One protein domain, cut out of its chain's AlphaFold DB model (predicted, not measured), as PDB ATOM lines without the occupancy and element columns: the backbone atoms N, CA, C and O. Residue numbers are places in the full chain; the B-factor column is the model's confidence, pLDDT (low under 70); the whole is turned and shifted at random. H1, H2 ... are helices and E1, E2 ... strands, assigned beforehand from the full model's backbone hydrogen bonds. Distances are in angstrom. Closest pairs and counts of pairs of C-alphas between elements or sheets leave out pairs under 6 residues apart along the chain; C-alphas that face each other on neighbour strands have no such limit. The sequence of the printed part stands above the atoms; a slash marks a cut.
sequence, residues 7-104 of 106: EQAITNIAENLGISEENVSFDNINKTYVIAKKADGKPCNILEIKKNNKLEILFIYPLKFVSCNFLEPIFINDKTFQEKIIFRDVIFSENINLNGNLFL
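Overview. This is residues 7 to 104 of the 106 residues of an uncharacterized protein of Campylobacter jejuni subsp. jejuni 414 (UniProt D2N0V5). With little regular structure, a strongly twisted sheet has H1 over one face and H2 beside H1; residues 71 to 84 and 89 to 104 arc outward. Of 98 printed residues, under half are in named elements, H1 E1 E2 E3 H2 E4 E5 E6, class mixed. The whole is compact, radius of gyration of the C-alphas 12.8 A, spans 40 by 28 by 21 A.

Arrangement. The mixed sheet's order is E1, residues 24 to 27, E2, 32 to 35, E4, 63 to 66, E6, 85 to 88. In the hairpin E1 and E2, N 25 and O 34 are 3.0 A apart. H1, residues 7 to 17, is on the sheet, height 9.2 A. H2, 55 to 60, touches H1; the closest C-alphas, Ile 13 and Leu 58, are 6.5 A apart. H2 has 0 of 2 O i to N i+4 pairs within hydrogen-bond range and 2 of 3 O i to N i+3.

Along the chain. H1 begins at C-alpha 7, (-21.103, 23.042, -0.094). E3, 47 to 49, is parallel to E5, 68 to 70.

Size, cuts and confidence. The link E5 to E6 is long. Residues 39 to 44 and 52 to 54 have pLDDT under 70.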
ATOM      1  N   GLU A   7     -21.981  24.197  -0.279       90.75
ATOM      2  CA  GLU A   7     -21.103  23.042  -0.094       90.75
ATOM      3  C   GLU A   7     -21.815  21.897   0.646       90.75
ATOM      4  O   GLU A   7     -21.820  20.765   0.168       90.75
ATOM      5  N   GLN A   8     -22.529  22.193   1.739       91.81
ATOM      6  CA  GLN A   8     -23.318  21.189   2.465       91.81
ATOM      7  C   GLN A   8     -24.445  20.603   1.608       91.81
ATOM      8  O   GLN A   8     -24.722  19.405   1.677       91.81
ATOM      9  N   ALA A   9     -25.110  21.427   0.797       92.50
ATOM     10  CA  ALA A   9     -26.153  20.951  -0.105       92.50
ATOM     11  C   ALA A   9     -25.583  20.023  -1.190       92.50
ATOM     12  O   ALA A   9     -26.180  18.984  -1.471       92.50
ATOM     13  N   ILE A  10     -24.419  20.357  -1.757       94.38
ATOM     14  CA  ILE A  10     -23.715  19.521  -2.738       94.38
ATOM     15  C   ILE A  10     -23.385  18.146  -2.151       94.38
ATOM     16  O   ILE A  10     -23.759  17.136  -2.755       94.38
ATOM     17  N   THR A  11     -22.768  18.105  -0.966       94.12
ATOM     18  CA  THR A  11     -22.445  16.853  -0.263       94.12
ATOM     19  C   THR A  11     -23.703  16.023  -0.014       94.12
ATOM     20  O   THR A  11     -23.777  14.865  -0.425       94.12
ATOM     21  N   ASN A  12     -24.753  16.631   0.550       92.00
ATOM     22  CA  ASN A  12     -26.010  15.934   0.830       92.00
ATOM     23  C   ASN A  12     -26.648  15.342  -0.435       92.00
ATOM     24  O   ASN A  12     -27.136  14.208  -0.415       92.00
ATOM     25  N   ILE A  13     -26.662  16.092  -1.541       92.69
ATOM     26  CA  ILE A  13     -27.207  15.627  -2.823       92.69
ATOM     27  C   ILE A  13     -26.395  14.437  -3.341       92.69
ATOM     28  O   ILE A  13     -26.975  13.409  -3.697       92.69
ATOM     29  N   ALA A  14     -25.067  14.553  -3.354       92.50
ATOM     30  CA  ALA A  14     -24.176  13.511  -3.848       92.50
ATOM     31  C   ALA A  14     -24.322  12.200  -3.053       92.50
ATOM     32  O   ALA A  14     -24.511  11.132  -3.642       92.50
ATOM     33  N   GLU A  15     -24.343  12.279  -1.720       92.00
ATOM     34  CA  GLU A  15     -24.487  11.120  -0.829       92.00
ATOM     35  C   GLU A  15     -25.834  10.393  -0.980       92.00
ATOM     36  O   GLU A  15     -25.899   9.150  -0.967       92.00
ATOM     37  N   ASN A  16     -26.928  11.151  -1.129       90.56
ATOM     38  CA  ASN A  16     -28.266  10.582  -1.307       90.56
ATOM     39  C   ASN A  16     -28.423   9.910  -2.675       90.56
ATOM     40  O   ASN A  16     -29.051   8.855  -2.754       90.56
ATOM     41  N   LEU A  17     -27.807  10.468  -3.724       91.44
ATOM     42  CA  LEU A  17     -27.794   9.883  -5.071       91.44
ATOM     43  C   LEU A  17     -26.748   8.772  -5.244       91.44
ATOM     44  O   LEU A  17     -26.794   8.034  -6.228       91.44
ATOM     45  N   GLY A  18     -25.807   8.634  -4.306       91.38
ATOM     46  CA  GLY A  18     -24.712   7.669  -4.406       91.38
ATOM     47  C   GLY A  18     -23.744   7.985  -5.552       91.38
ATOM     48  O   GLY A  18     -23.289   7.069  -6.234       91.38
ATOM     49  N   ILE A  19     -23.459   9.269  -5.780       91.94
ATOM     50  CA  ILE A  19     -22.552   9.770  -6.827       91.94
ATOM     51  C   ILE A  19     -21.411  10.591  -6.209       91.94
ATOM     52  O   ILE A  19     -21.486  10.994  -5.055       91.94
ATOM     53  N   SER A  20     -20.357  10.865  -6.983       92.88
ATOM     54  CA  SER A  20     -19.281  11.787  -6.575       92.88
ATOM     55  C   SER A  20     -19.758  13.247  -6.617       92.88
ATOM     56  O   SER A  20     -20.464  13.624  -7.559       92.88
ATOM     57  N   GLU A  21     -19.348  14.059  -5.636       94.06
ATOM     58  CA  GLU A  21     -19.692  15.488  -5.500       94.06
ATOM     59  C   GLU A  21     -19.326  16.322  -6.731       94.06
ATOM     60  O   GLU A  21     -20.031  17.269  -7.068       94.06
ATOM     61  N   GLU A  22     -18.284  15.935  -7.474       92.88
ATOM     62  CA  GLU A  22     -17.884  16.603  -8.721       92.88
ATOM     63  C   GLU A  22     -19.018  16.637  -9.768       92.88
ATOM     64  O   GLU A  22     -19.098  17.545 -10.607       92.88
ATOM     65  N   ASN A  23     -19.938  15.670  -9.686       93.81
ATOM     66  CA  ASN A  23     -21.096  15.546 -10.567       93.81
ATOM     67  C   ASN A  23     -22.271  16.434 -10.138       93.81
ATOM     68  O   ASN A  23     -23.313  16.426 -10.792       93.81
ATOM     69  N   VAL A  24     -22.109  17.214  -9.069       94.50
ATOM     70  CA  VAL A  24     -23.079  18.195  -8.590       94.50
ATOM     71  C   VAL A  24     -22.468  19.593  -8.727       94.50
ATOM     72  O   VAL A  24     -21.273  19.809  -8.555       94.50
ATOM     73  N   SER A  25     -23.253  20.571  -9.160       93.94
ATOM     74  CA  SER A  25     -22.857  21.991  -9.172       93.94
ATOM     75  C   SER A  25     -24.068  22.870  -8.996       93.94
ATOM     76  O   SER A  25     -25.152  22.491  -9.429       93.94
ATOM     77  N   PHE A  26     -23.876  24.076  -8.485       93.81
ATOM     78  CA  PHE A  26     -24.937  25.063  -8.444       93.81
ATOM     79  C   PHE A  26     -24.932  25.964  -9.690       93.81
ATOM     80  O   PHE A  26     -23.937  26.604 -10.031       93.81
ATOM     81  N   ASP A  27     -26.061  26.014 -10.397       92.12
ATOM     82  CA  ASP A  27     -26.323  26.987 -11.455       92.12
ATOM     83  C   ASP A  27     -26.884  28.264 -10.826       92.12
ATOM     84  O   ASP A  27     -28.057  28.337 -10.450       92.12
ATOM     85  N   ASN A  28     -26.038  29.288 -10.742       89.25
ATOM     86  CA  ASN A  28     -26.385  30.569 -10.141       89.25
ATOM     87  C   ASN A  28     -27.445  31.367 -10.912       89.25
ATOM     88  O   ASN A  28     -28.127  32.189 -10.298       89.25
ATOM     89  N   ILE A  29     -27.591  31.139 -12.222       88.94
ATOM     90  CA  ILE A  29     -28.567  31.846 -13.063       88.94
ATOM     91  C   ILE A  29     -29.955  31.279 -12.795       88.94
ATOM     92  O   ILE A  29     -30.899  32.022 -12.539       88.94
ATOM     93  N   ASN A  30     -30.072  29.953 -12.826       87.50
ATOM     94  CA  ASN A  30     -31.354  29.282 -12.636       87.50
ATOM     95  C   ASN A  30     -31.667  28.980 -11.168       87.50
ATOM     96  O   ASN A  30     -32.782  28.536 -10.892       87.50
ATOM     97  N   LYS A  31     -30.721  29.210 -10.248       91.38
ATOM     98  CA  LYS A  31     -30.800  28.843  -8.825       91.38
ATOM     99  C   LYS A  31     -31.186  27.374  -8.674       91.38
ATOM    100  O   LYS A  31     -32.288  27.036  -8.261       91.38
ATOM    101  N   THR A  32     -30.340  26.483  -9.185       93.31
ATOM    102  CA  THR A  32     -30.646  25.046  -9.288       93.31
ATOM    103  C   THR A  32     -29.380  24.216  -9.170       93.31
ATOM    104  O   THR A  32     -28.380  24.527  -9.811       93.31
ATOM    105  N   TYR A  33     -29.430  23.129  -8.409       94.94
ATOM    106  CA  TYR A  33     -28.369  22.132  -8.378       94.94
ATOM    107  C   TYR A  33     -28.458  21.254  -9.623       94.94
ATOM    108  O   TYR A  33     -29.483  20.635  -9.907       94.94
ATOM    109  N   VAL A  34     -27.380  21.229 -10.393       95.00
ATOM    110  CA  VAL A  34     -27.233  20.459 -11.622       95.00
ATOM    111  C   VAL A  34     -26.489  19.171 -11.310       95.00
ATOM    112  O   VAL A  34     -25.346  19.217 -10.862       95.00
ATOM    113  N   ILE A  35     -27.141  18.048 -11.595       94.81
ATOM    114  CA  ILE A  35     -26.602  16.697 -11.499       94.81
ATOM    115  C   ILE A  35     -26.253  16.245 -12.914       94.81
ATOM    116  O   ILE A  35     -27.139  16.058 -13.752       94.81
ATOM    117  N   ALA A  36     -24.963  16.116 -13.191       94.38
ATOM    118  CA  ALA A  36     -24.454  15.702 -14.490       94.38
ATOM    119  C   ALA A  36     -23.040  15.150 -14.339       94.38
ATOM    120  O   ALA A  36     -22.244  15.688 -13.571       94.38
ATOM    121  N   LYS A  37     -22.687  14.136 -15.132       89.81
ATOM    122  CA  LYS A  37     -21.295  13.699 -15.215       89.81
ATOM    123  C   LYS A  37     -20.459  14.783 -15.883       89.81
ATOM    124  O   LYS A  37     -20.766  15.160 -17.011       89.81
ATOM    125  N   LYS A  38     -19.427  15.295 -15.212       75.81
ATOM    126  CA  LYS A  38     -18.580  16.364 -15.764       75.81
ATOM    127  C   LYS A  38     -17.237  15.823 -16.247       75.81
ATOM    128  O   LYS A  38     -16.588  15.065 -15.539       75.81
ATOM    129  N   ALA A  39     -16.800  16.281 -17.416       63.88
ATOM    130  CA  ALA A  39     -15.383  16.379 -17.764       63.88
ATOM    131  C   ALA A  39     -15.102  17.839 -18.107       63.88
ATOM    132  O   ALA A  39     -15.872  18.459 -18.844       63.88
ATOM    133  N   ASP A  40     -14.047  18.405 -17.526       63.44
ATOM    134  CA  ASP A  40     -13.618  19.789 -17.772       63.44
ATOM    135  C   ASP A  40     -14.755  20.825 -17.625       63.44
ATOM    136  O   ASP A  40     -14.879  21.773 -18.401       63.44
ATOM    137  N   GLY A  41     -15.649  20.613 -16.650       59.44
ATOM    138  CA  GLY A  41     -16.792  21.495 -16.382       59.44
ATOM    139  C   GLY A  41     -17.972  21.372 -17.359       59.44
ATOM    140  O   GLY A  41     -18.918  22.152 -17.254       59.44
ATOM    141  N   LYS A  42     -17.962  20.403 -18.286       59.78
ATOM    142  CA  LYS A  42     -19.051  20.149 -19.247       59.78
ATOM    143  C   LYS A  42     -19.682  18.767 -19.044       59.78
ATOM    144  O   LYS A  42     -18.957  17.825 -18.729       59.78
ATOM    145  N   PRO A  43     -21.003  18.610 -19.272       62.91
ATOM    146  CA  PRO A  43     -21.647  17.303 -19.266       62.91
ATOM    147  C   PRO A  43     -20.999  16.364 -20.290       62.91
ATOM    148  O   PRO A  43     -20.977  16.670 -21.482       62.91
ATOM    149  N   CYS A  44     -20.469  15.231 -19.837       64.88
ATOM    150  CA  CYS A  44     -19.878  14.214 -20.696       64.88
ATOM    151  C   CYS A  44     -20.365  12.832 -20.248       64.88
ATOM    152  O   CYS A  44     -20.253  12.470 -19.079       64.88
ATOM    153  N   ASN A  45     -20.884  12.045 -21.189       78.62
ATOM    154  CA  ASN A  45     -21.451  10.717 -20.944       78.62
ATOM    155  C   ASN A  45     -22.675  10.694 -20.008       78.62
ATOM    156  O   ASN A  45     -23.019  11.661 -19.333       78.62
ATOM    157  N   ILE A  46     -23.352   9.548 -20.006       88.25
ATOM    158  CA  ILE A  46     -24.498   9.301 -19.136       88.25
ATOM    159  C   ILE A  46     -23.995   9.074 -17.701       88.25
ATOM    160  O   ILE A  46     -23.079   8.276 -17.484       88.25
ATOM    161  N   LEU A  47     -24.582   9.773 -16.727       92.50
ATOM    162  CA  LEU A  47     -24.372   9.514 -15.301       92.50
ATOM    163  C   LEU A  47     -25.320   8.407 -14.832       92.50
ATOM    164  O   LEU A  47     -26.533   8.604 -14.813       92.50
ATOM    165  N   GLU A  48     -24.782   7.258 -14.436       93.19
ATOM    166  CA  GLU A  48     -25.576   6.197 -13.809       93.19
ATOM    167  C   GLU A  48     -25.867   6.543 -12.345       93.19
ATOM    168  O   GLU A  48     -24.944   6.749 -11.558       93.19
ATOM    169  N   ILE A  49     -27.147   6.561 -11.975       91.69
ATOM    170  CA  ILE A  49     -27.611   6.746 -10.598       91.69
ATOM    171  C   ILE A  49     -28.162   5.401 -10.130       91.69
ATOM    172  O   ILE A  49     -29.191   4.928 -10.618       91.69
ATOM    173  N   LYS A  50     -27.418   4.763  -9.221       86.44
ATOM    174  CA  LYS A  50     -27.657   3.376  -8.785       86.44
ATOM    175  C   LYS A  50     -28.354   3.252  -7.444       86.44
ATOM    176  O   LYS A  50     -28.686   2.144  -7.077       86.44
ATOM    177  N   LYS A  51     -28.482   4.337  -6.685       78.12
ATOM    178  CA  LYS A  51     -29.003   4.309  -5.319       78.12
ATOM    179  C   LYS A  51     -30.329   5.045  -5.280       78.12
ATOM    180  O   LYS A  51     -30.380   6.210  -5.673       78.12
ATOM    181  N   ASN A  52     -31.370   4.394  -4.768       67.00
ATOM    182  CA  ASN A  52     -32.699   4.987  -4.745       67.00
ATOM    183  C   ASN A  52     -33.492   4.708  -3.469       67.00
ATOM    184  O   ASN A  52     -34.559   4.102  -3.495       67.00
ATOM    185  N   ASN A  53     -32.983   5.187  -2.335       56.56
ATOM    186  CA  ASN A  53     -33.684   4.942  -1.076       56.56
ATOM    187  C   ASN A  53     -34.470   6.142  -0.564       56.56
ATOM    188  O   ASN A  53     -35.351   5.908   0.255       56.56
ATOM    189  N   LYS A  54     -34.156   7.383  -0.979       66.62
ATOM    190  CA  LYS A  54     -34.797   8.604  -0.449       66.62
ATOM    191  C   LYS A  54     -34.717   9.819  -1.391       66.62
ATOM    192  O   LYS A  54     -34.332  10.906  -0.953       66.62
ATOM    193  N   LEU A  55     -35.017   9.668  -2.687       75.88
ATOM    194  CA  LEU A  55     -34.981  10.808  -3.627       75.88
ATOM    195  C   LEU A  55     -35.877  11.967  -3.145       75.88
ATOM    196  O   LEU A  55     -35.552  13.133  -3.344       75.88
ATOM    197  N   GLU A  56     -36.948  11.645  -2.419       74.81
ATOM    198  CA  GLU A  56     -37.850  12.597  -1.782       74.81
ATOM    199  C   GLU A  56     -37.181  13.530  -0.763       74.81
ATOM    200  O   GLU A  56     -37.676  14.636  -0.555       74.81
ATOM    201  N   ILE A  57     -36.058  13.135  -0.142       79.56
ATOM    202  CA  ILE A  57     -35.288  14.024   0.747       79.56
ATOM    203  C   ILE A  57     -34.680  15.176  -0.047       79.56
ATOM    204  O   ILE A  57     -34.528  16.274   0.480       79.56
ATOM    205  N   LEU A  58     -34.361  14.950  -1.320       81.69
ATOM    206  CA  LEU A  58     -33.712  15.948  -2.157       81.69
ATOM    207  C   LEU A  58     -34.691  16.975  -2.732       81.69
ATOM    208  O   LEU A  58     -34.253  17.968  -3.300       81.69
ATOM    209  N   PHE A  59     -36.002  16.790  -2.567       78.44
ATOM    210  CA  PHE A  59     -37.023  17.684  -3.137       78.44
ATOM    211  C   PHE A  59     -37.232  18.979  -2.354       78.44
ATOM    212  O   PHE A  59     -38.051  19.813  -2.735       78.44
ATOM    213  N   ILE A  60     -36.458  19.158  -1.284       83.62
ATOM    214  CA  ILE A  60     -36.241  20.455  -0.639       83.62
ATOM    215  C   ILE A  60     -35.267  21.339  -1.432       83.62
ATOM    216  O   ILE A  60     -35.125  22.513  -1.114       83.62
ATOM    217  N   TYR A  61     -34.564  20.778  -2.421       89.06
ATOM    218  CA  TYR A  61     -33.633  21.497  -3.279       89.06
ATOM    219  C   TYR A  61     -34.223  21.675  -4.684       89.06
ATOM    220  O   TYR A  61     -34.889  20.770  -5.195       89.06
ATOM    221  N   PRO A  62     -33.920  22.786  -5.376       91.69
ATOM    222  CA  PRO A  62     -34.178  22.899  -6.803       91.69
ATOM    223  C   PRO A  62     -33.165  22.039  -7.563       91.69
ATOM    224  O   PRO A  62     -31.968  22.334  -7.548       91.69
ATOM    225  N   LEU A  63     -33.625  20.991  -8.250       92.75
ATOM    226  CA  LEU A  63     -32.761  20.004  -8.908       92.75
ATOM    227  C   LEU A  63     -32.912  20.008 -10.429       92.75
ATOM    228  O   LEU A  63     -33.999  20.188 -10.981       92.75
ATOM    229  N   LYS A  64     -31.813  19.717 -11.123       94.56
ATOM    230  CA  LYS A  64     -31.785  19.478 -12.564       94.56
ATOM    231  C   LYS A  64     -30.870  18.309 -12.898       94.56
ATOM    232  O   LYS A  64     -29.654  18.427 -12.804       94.56
ATOM    233  N   PHE A  65     -31.455  17.218 -13.371       93.69
ATOM    234  CA  PHE A  65     -30.732  16.058 -13.880       93.69
ATOM    235  C   PHE A  65     -30.476  16.230 -15.378       93.69
ATOM    236  O   PHE A  65     -31.408  16.510 -16.138       93.69
ATOM    237  N   VAL A  66     -29.219  16.087 -15.803       94.50
ATOM    238  CA  VAL A  66     -28.802  16.204 -17.210       94.50
ATOM    239  C   VAL A  66     -28.042  14.952 -17.616       94.50
ATOM    240  O   VAL A  66     -27.034  14.622 -16.991       94.50
ATOM    241  N   SER A  67     -28.509  14.271 -18.664       93.75
ATOM    242  CA  SER A  67     -27.869  13.058 -19.194       93.75
ATOM    243  C   SER A  67     -27.661  11.992 -18.109       93.75
ATOM    244  O   SER A  67     -26.552  11.506 -17.902       93.75
ATOM    245  N   CYS A  68     -28.715  11.664 -17.359       92.88
ATOM    246  CA  CYS A  68     -28.667  10.695 -16.257       92.88
ATOM    247  C   CYS A  68     -29.439   9.417 -16.609       92.88
ATOM    248  O   CYS A  68     -30.437   9.473 -17.323       92.88
ATOM    249  N   ASN A  69     -29.018   8.276 -16.068       93.19
ATOM    250  CA  ASN A  69     -29.762   7.022 -16.126       93.19
ATOM    251  C   ASN A  69     -30.012   6.500 -14.709       93.19
ATOM    252  O   ASN A  69     -29.073   6.093 -14.023       93.19
ATOM    253  N   PHE A  70     -31.272   6.520 -14.281       92.56
ATOM    254  CA  PHE A  70     -31.708   5.909 -13.031       92.56
ATOM    255  C   PHE A  70     -31.880   4.407 -13.249       92.56
ATOM    256  O   PHE A  70     -32.729   3.985 -14.037       92.56
ATOM    257  N   LEU A  71     -31.057   3.611 -12.563       91.62
ATOM    258  CA  LEU A  71     -31.047   2.150 -12.708       91.62
ATOM    259  C   LEU A  71     -32.014   1.435 -11.757       91.62
ATOM    260  O   LEU A  71     -32.285   0.257 -11.944       91.62
ATOM    261  N   GLU A  72     -32.517   2.133 -10.740       90.12
ATOM    262  CA  GLU A  72     -33.429   1.594  -9.728       90.12
ATOM    263  C   GLU A  72     -34.796   2.297  -9.783       90.12
ATOM    264  O   GLU A  72     -34.863   3.480 -10.137       90.12
ATOM    265  N   PRO A  73     -35.893   1.617  -9.394       87.69
ATOM    266  CA  PRO A  73     -37.240   2.181  -9.446       87.69
ATOM    267  C   PRO A  73     -37.419   3.349  -8.472       87.69
ATOM    268  O   PRO A  73     -37.071   3.241  -7.300       87.69
ATOM    269  N   ILE A  74     -37.998   4.457  -8.943       85.69
ATOM    270  CA  ILE A  74     -38.246   5.666  -8.142       85.69
ATOM    271  C   ILE A  74     -39.664   5.626  -7.584       85.69
ATOM    272  O   ILE A  74     -40.630   5.622  -8.345       85.69
ATOM    273  N   PHE A  75     -39.792   5.684  -6.259       83.75
ATOM    274  CA  PHE A  75     -41.078   5.787  -5.574       83.75
ATOM    275  C   PHE A  75     -41.137   7.073  -4.760       83.75
ATOM    276  O   PHE A  75     -40.474   7.198  -3.735       83.75
ATOM    277  N   ILE A  76     -41.962   8.019  -5.197       81.44
ATOM    278  CA  ILE A  76     -42.265   9.226  -4.434       81.44
ATOM    279  C   ILE A  76     -43.771   9.251  -4.250       81.44
ATOM    280  O   ILE A  76     -44.503   9.444  -5.215       81.44
ATOM    281  N   ASN A  77     -44.222   9.084  -3.012       81.44
ATOM    282  CA  ASN A  77     -45.641   9.101  -2.690       81.44
ATOM    283  C   ASN A  77     -45.948  10.181  -1.654       81.44
ATOM    284  O   ASN A  77     -45.165  10.387  -0.720       81.44
ATOM    285  N   ASP A  78     -47.102  10.826  -1.821       83.62
ATOM    286  CA  ASP A  78     -47.701  11.740  -0.844       83.62
ATOM    287  C   ASP A  78     -46.768  12.890  -0.410       83.62
ATOM    288  O   ASP A  78     -46.683  13.251   0.769       83.62
ATOM    289  N   LYS A  79     -46.020  13.466  -1.364       82.81
ATOM    290  CA  LYS A  79     -45.132  14.616  -1.138       82.81
ATOM    291  C   LYS A  79     -45.677  15.901  -1.742       82.81
ATOM    292  O   LYS A  79     -46.261  15.914  -2.822       82.81
ATOM    293  N   THR A  80     -45.388  17.003  -1.057       83.50
ATOM    294  CA  THR A  80     -45.547  18.357  -1.591       83.50
ATOM    295  C   THR A  80     -44.196  18.853  -2.073       83.50
ATOM    296  O   THR A  80     -43.266  18.998  -1.280       83.50
ATOM    297  N   PHE A  81     -44.096  19.131  -3.366       79.06
ATOM    298  CA  PHE A  81     -42.893  19.672  -3.980       79.06
ATOM    299  C   PHE A  81     -42.868  21.184  -3.765       79.06
ATOM    300  O   PHE A  81     -43.753  21.893  -4.246       79.06
ATOM    301  N   GLN A  82     -41.876  21.653  -3.008       81.44
ATOM    302  CA  GLN A  82     -41.650  23.079  -2.754       81.44
ATOM    303  C   GLN A  82     -40.715  23.697  -3.794       81.44
ATOM    304  O   GLN A  82     -40.829  24.879  -4.095       81.44
ATOM    305  N   GLU A  83     -39.838  22.876  -4.369       85.94
ATOM    306  CA  GLU A  83     -38.831  23.286  -5.334       85.94
ATOM    307  C   GLU A  83     -38.996  22.563  -6.672       85.94
ATOM    308  O   GLU A  83     -39.615  21.497  -6.781       85.94
ATOM    309  N   LYS A  84     -38.440  23.163  -7.727       86.25
ATOM    310  CA  LYS A  84     -38.532  22.621  -9.089       86.25
ATOM    311  C   LYS A  84     -37.590  21.436  -9.276       86.25
ATOM    312  O   LYS A  84     -36.442  21.466  -8.840       86.25
ATOM    313  N   ILE A  85     -38.045  20.438 -10.031       88.12
ATOM    314  CA  ILE A  85     -37.214  19.316 -10.480       88.12
ATOM    315  C   ILE A  85     -37.295  19.231 -11.992       88.12
ATOM    316  O   ILE A  85     -38.379  19.174 -12.573       88.12
ATOM    317  N   ILE A  86     -36.133  19.244 -12.633       90.81
ATOM    318  CA  ILE A  86     -36.004  19.299 -14.082       90.81
ATOM    319  C   ILE A  86     -35.251  18.059 -14.555       90.81
ATOM    320  O   ILE A  86     -34.147  17.779 -14.090       90.81
ATOM    321  N   PHE A  87     -35.812  17.355 -15.532       90.81
ATOM    322  CA  PHE A  87     -35.155  16.240 -16.207       90.81
ATOM    323  C   PHE A  87     -34.831  16.642 -17.650       90.81
ATOM    324  O   PHE A  87     -35.712  17.085 -18.388       90.81
ATOM    325  N   ARG A  88     -33.565  16.513 -18.056       93.06
ATOM    326  CA  ARG A  88     -33.105  16.706 -19.438       93.06
ATOM    327  C   ARG A  88     -32.290  15.495 -19.866       93.06
ATOM    328  O   ARG A  88     -31.265  15.210 -19.254       93.06
ATOM    329  N   ASP A  89     -32.735  14.822 -20.921       92.12
ATOM    330  CA  ASP A  89     -32.074  13.630 -21.465       92.12
ATOM    331  C   ASP A  89     -31.875  12.541 -20.392       92.12
ATOM    332  O   ASP A  89     -30.791  11.991 -20.220       92.12
ATOM    333  N   VAL A  90     -32.929  12.284 -19.610       91.81
ATOM    334  CA  VAL A  90     -32.913  11.324 -18.499       91.81
ATOM    335  C   VAL A  90     -33.604  10.031 -18.900       91.81
ATOM    336  O   VAL A  90     -34.683  10.054 -19.490       91.81
ATOM    337  N   ILE A  91     -32.986   8.911 -18.538       92.69
ATOM    338  CA  ILE A  91     -33.522   7.564 -18.709       92.69
ATOM    339  C   ILE A  91     -33.919   7.029 -17.332       92.69
ATOM    340  O   ILE A  91     -33.157   7.135 -16.370       92.69
ATOM    341  N   PHE A  92     -35.109   6.441 -17.251       91.75
ATOM    342  CA  PHE A  92     -35.538   5.622 -16.122       91.75
ATOM    343  C   PHE A  92     -35.558   4.177 -16.616       91.75
ATOM    344  O   PHE A  92     -36.394   3.827 -17.446       91.75
ATOM    345  N   SER A  93     -34.586   3.372 -16.181       91.94
ATOM    346  CA  SER A  93     -34.480   1.965 -16.599       91.94
ATOM    347  C   SER A  93     -35.538   1.081 -15.931       91.94
ATOM    348  O   SER A  93     -35.835  -0.001 -16.422       91.94
ATOM    349  N   GLU A  94     -36.129   1.573 -14.842       90.50
ATOM    350  CA  GLU A  94     -37.161   0.914 -14.051       90.50
ATOM    351  C   GLU A  94     -38.358   1.855 -13.827       90.50
ATOM    352  O   GLU A  94     -38.347   3.026 -14.220       90.50
ATOM    353  N   ASN A  95     -39.409   1.345 -13.181       87.62
ATOM    354  CA  ASN A  95     -40.646   2.092 -12.951       87.62
ATOM    355  C   ASN A  95     -40.433   3.375 -12.127       87.62
ATOM    356  O   ASN A  95     -39.730   3.382 -11.115       87.62
ATOM    357  N   ILE A  96     -41.147   4.435 -12.514       86.50
ATOM    358  CA  ILE A  96     -41.328   5.653 -11.721       86.50
ATOM    359  C   ILE A  96     -42.771   5.728 -11.214       86.50
ATOM    360  O   ILE A  96     -43.724   5.643 -11.990       86.50
ATOM    361  N   ASN A  97     -42.934   5.894  -9.905       85.50
ATOM    362  CA  ASN A  97     -44.219   6.077  -9.246       85.50
ATOM    363  C   ASN A  97     -44.240   7.434  -8.532       85.50
ATOM    364  O   ASN A  97     -43.415   7.687  -7.656       85.50
ATOM    365  N   LEU A  98     -45.185   8.288  -8.932       83.38
ATOM    366  CA  LEU A  98     -45.388   9.643  -8.408       83.38
ATOM    367  C   LEU A  98     -46.789   9.824  -7.793       83.38
ATOM    368  O   LEU A  98     -47.349  10.921  -7.859       83.38
ATOM    369  N   ASN A  99     -47.391   8.762  -7.260       84.31
ATOM    370  CA  ASN A  99     -48.775   8.798  -6.796       84.31
ATOM    371  C   ASN A  99     -48.984   9.764  -5.613       84.31
ATOM    372  O   ASN A  99     -48.143   9.882  -4.727       84.31
ATOM    373  N   GLY A 100     -50.127  10.454  -5.588       81.56
ATOM    374  CA  GLY A 100     -50.519  11.313  -4.461       81.56
ATOM    375  C   GLY A 100     -49.683  12.586  -4.269       81.56
ATOM    376  O   GLY A 100     -49.842  13.276  -3.267       81.56
ATOM    377  N   ASN A 101     -48.798  12.927  -5.208       83.62
ATOM    378  CA  ASN A 101     -47.937  14.100  -5.081       83.62
ATOM    379  C   ASN A 101     -48.636  15.414  -5.456       83.62
ATOM    380  O   ASN A 101     -49.357  15.493  -6.452       83.62
ATOM    381  N   LEU A 102     -48.347  16.470  -4.691       81.12
ATOM    382  CA  LEU A 102     -48.785  17.840  -4.949       81.12
ATOM    383  C   LEU A 102     -47.622  18.680  -5.487       81.12
ATOM    384  O   LEU A 102     -46.605  18.858  -4.817       81.12
ATOM    385  N   PHE A 103     -47.811  19.262  -6.669       77.69
ATOM    386  CA  PHE A 103     -46.872  20.211  -7.265       77.69
ATOM    387  C   PHE A 103     -47.376  21.631  -7.030       77.69
ATOM    388  O   PHE A 103     -48.402  22.032  -7.586       77.69
ATOM    389  N   LEU A 104     -46.671  22.391  -6.193       78.00
ATOM    390  CA  LEU A 104     -46.974  23.806  -6.020       78.00
ATOM    391  C   LEU A 104     -46.472  24.578  -7.244       78.00
ATOM    392  O   LEU A 104     -45.420  24.272  -7.803       78.00
TER     393      LEU A 104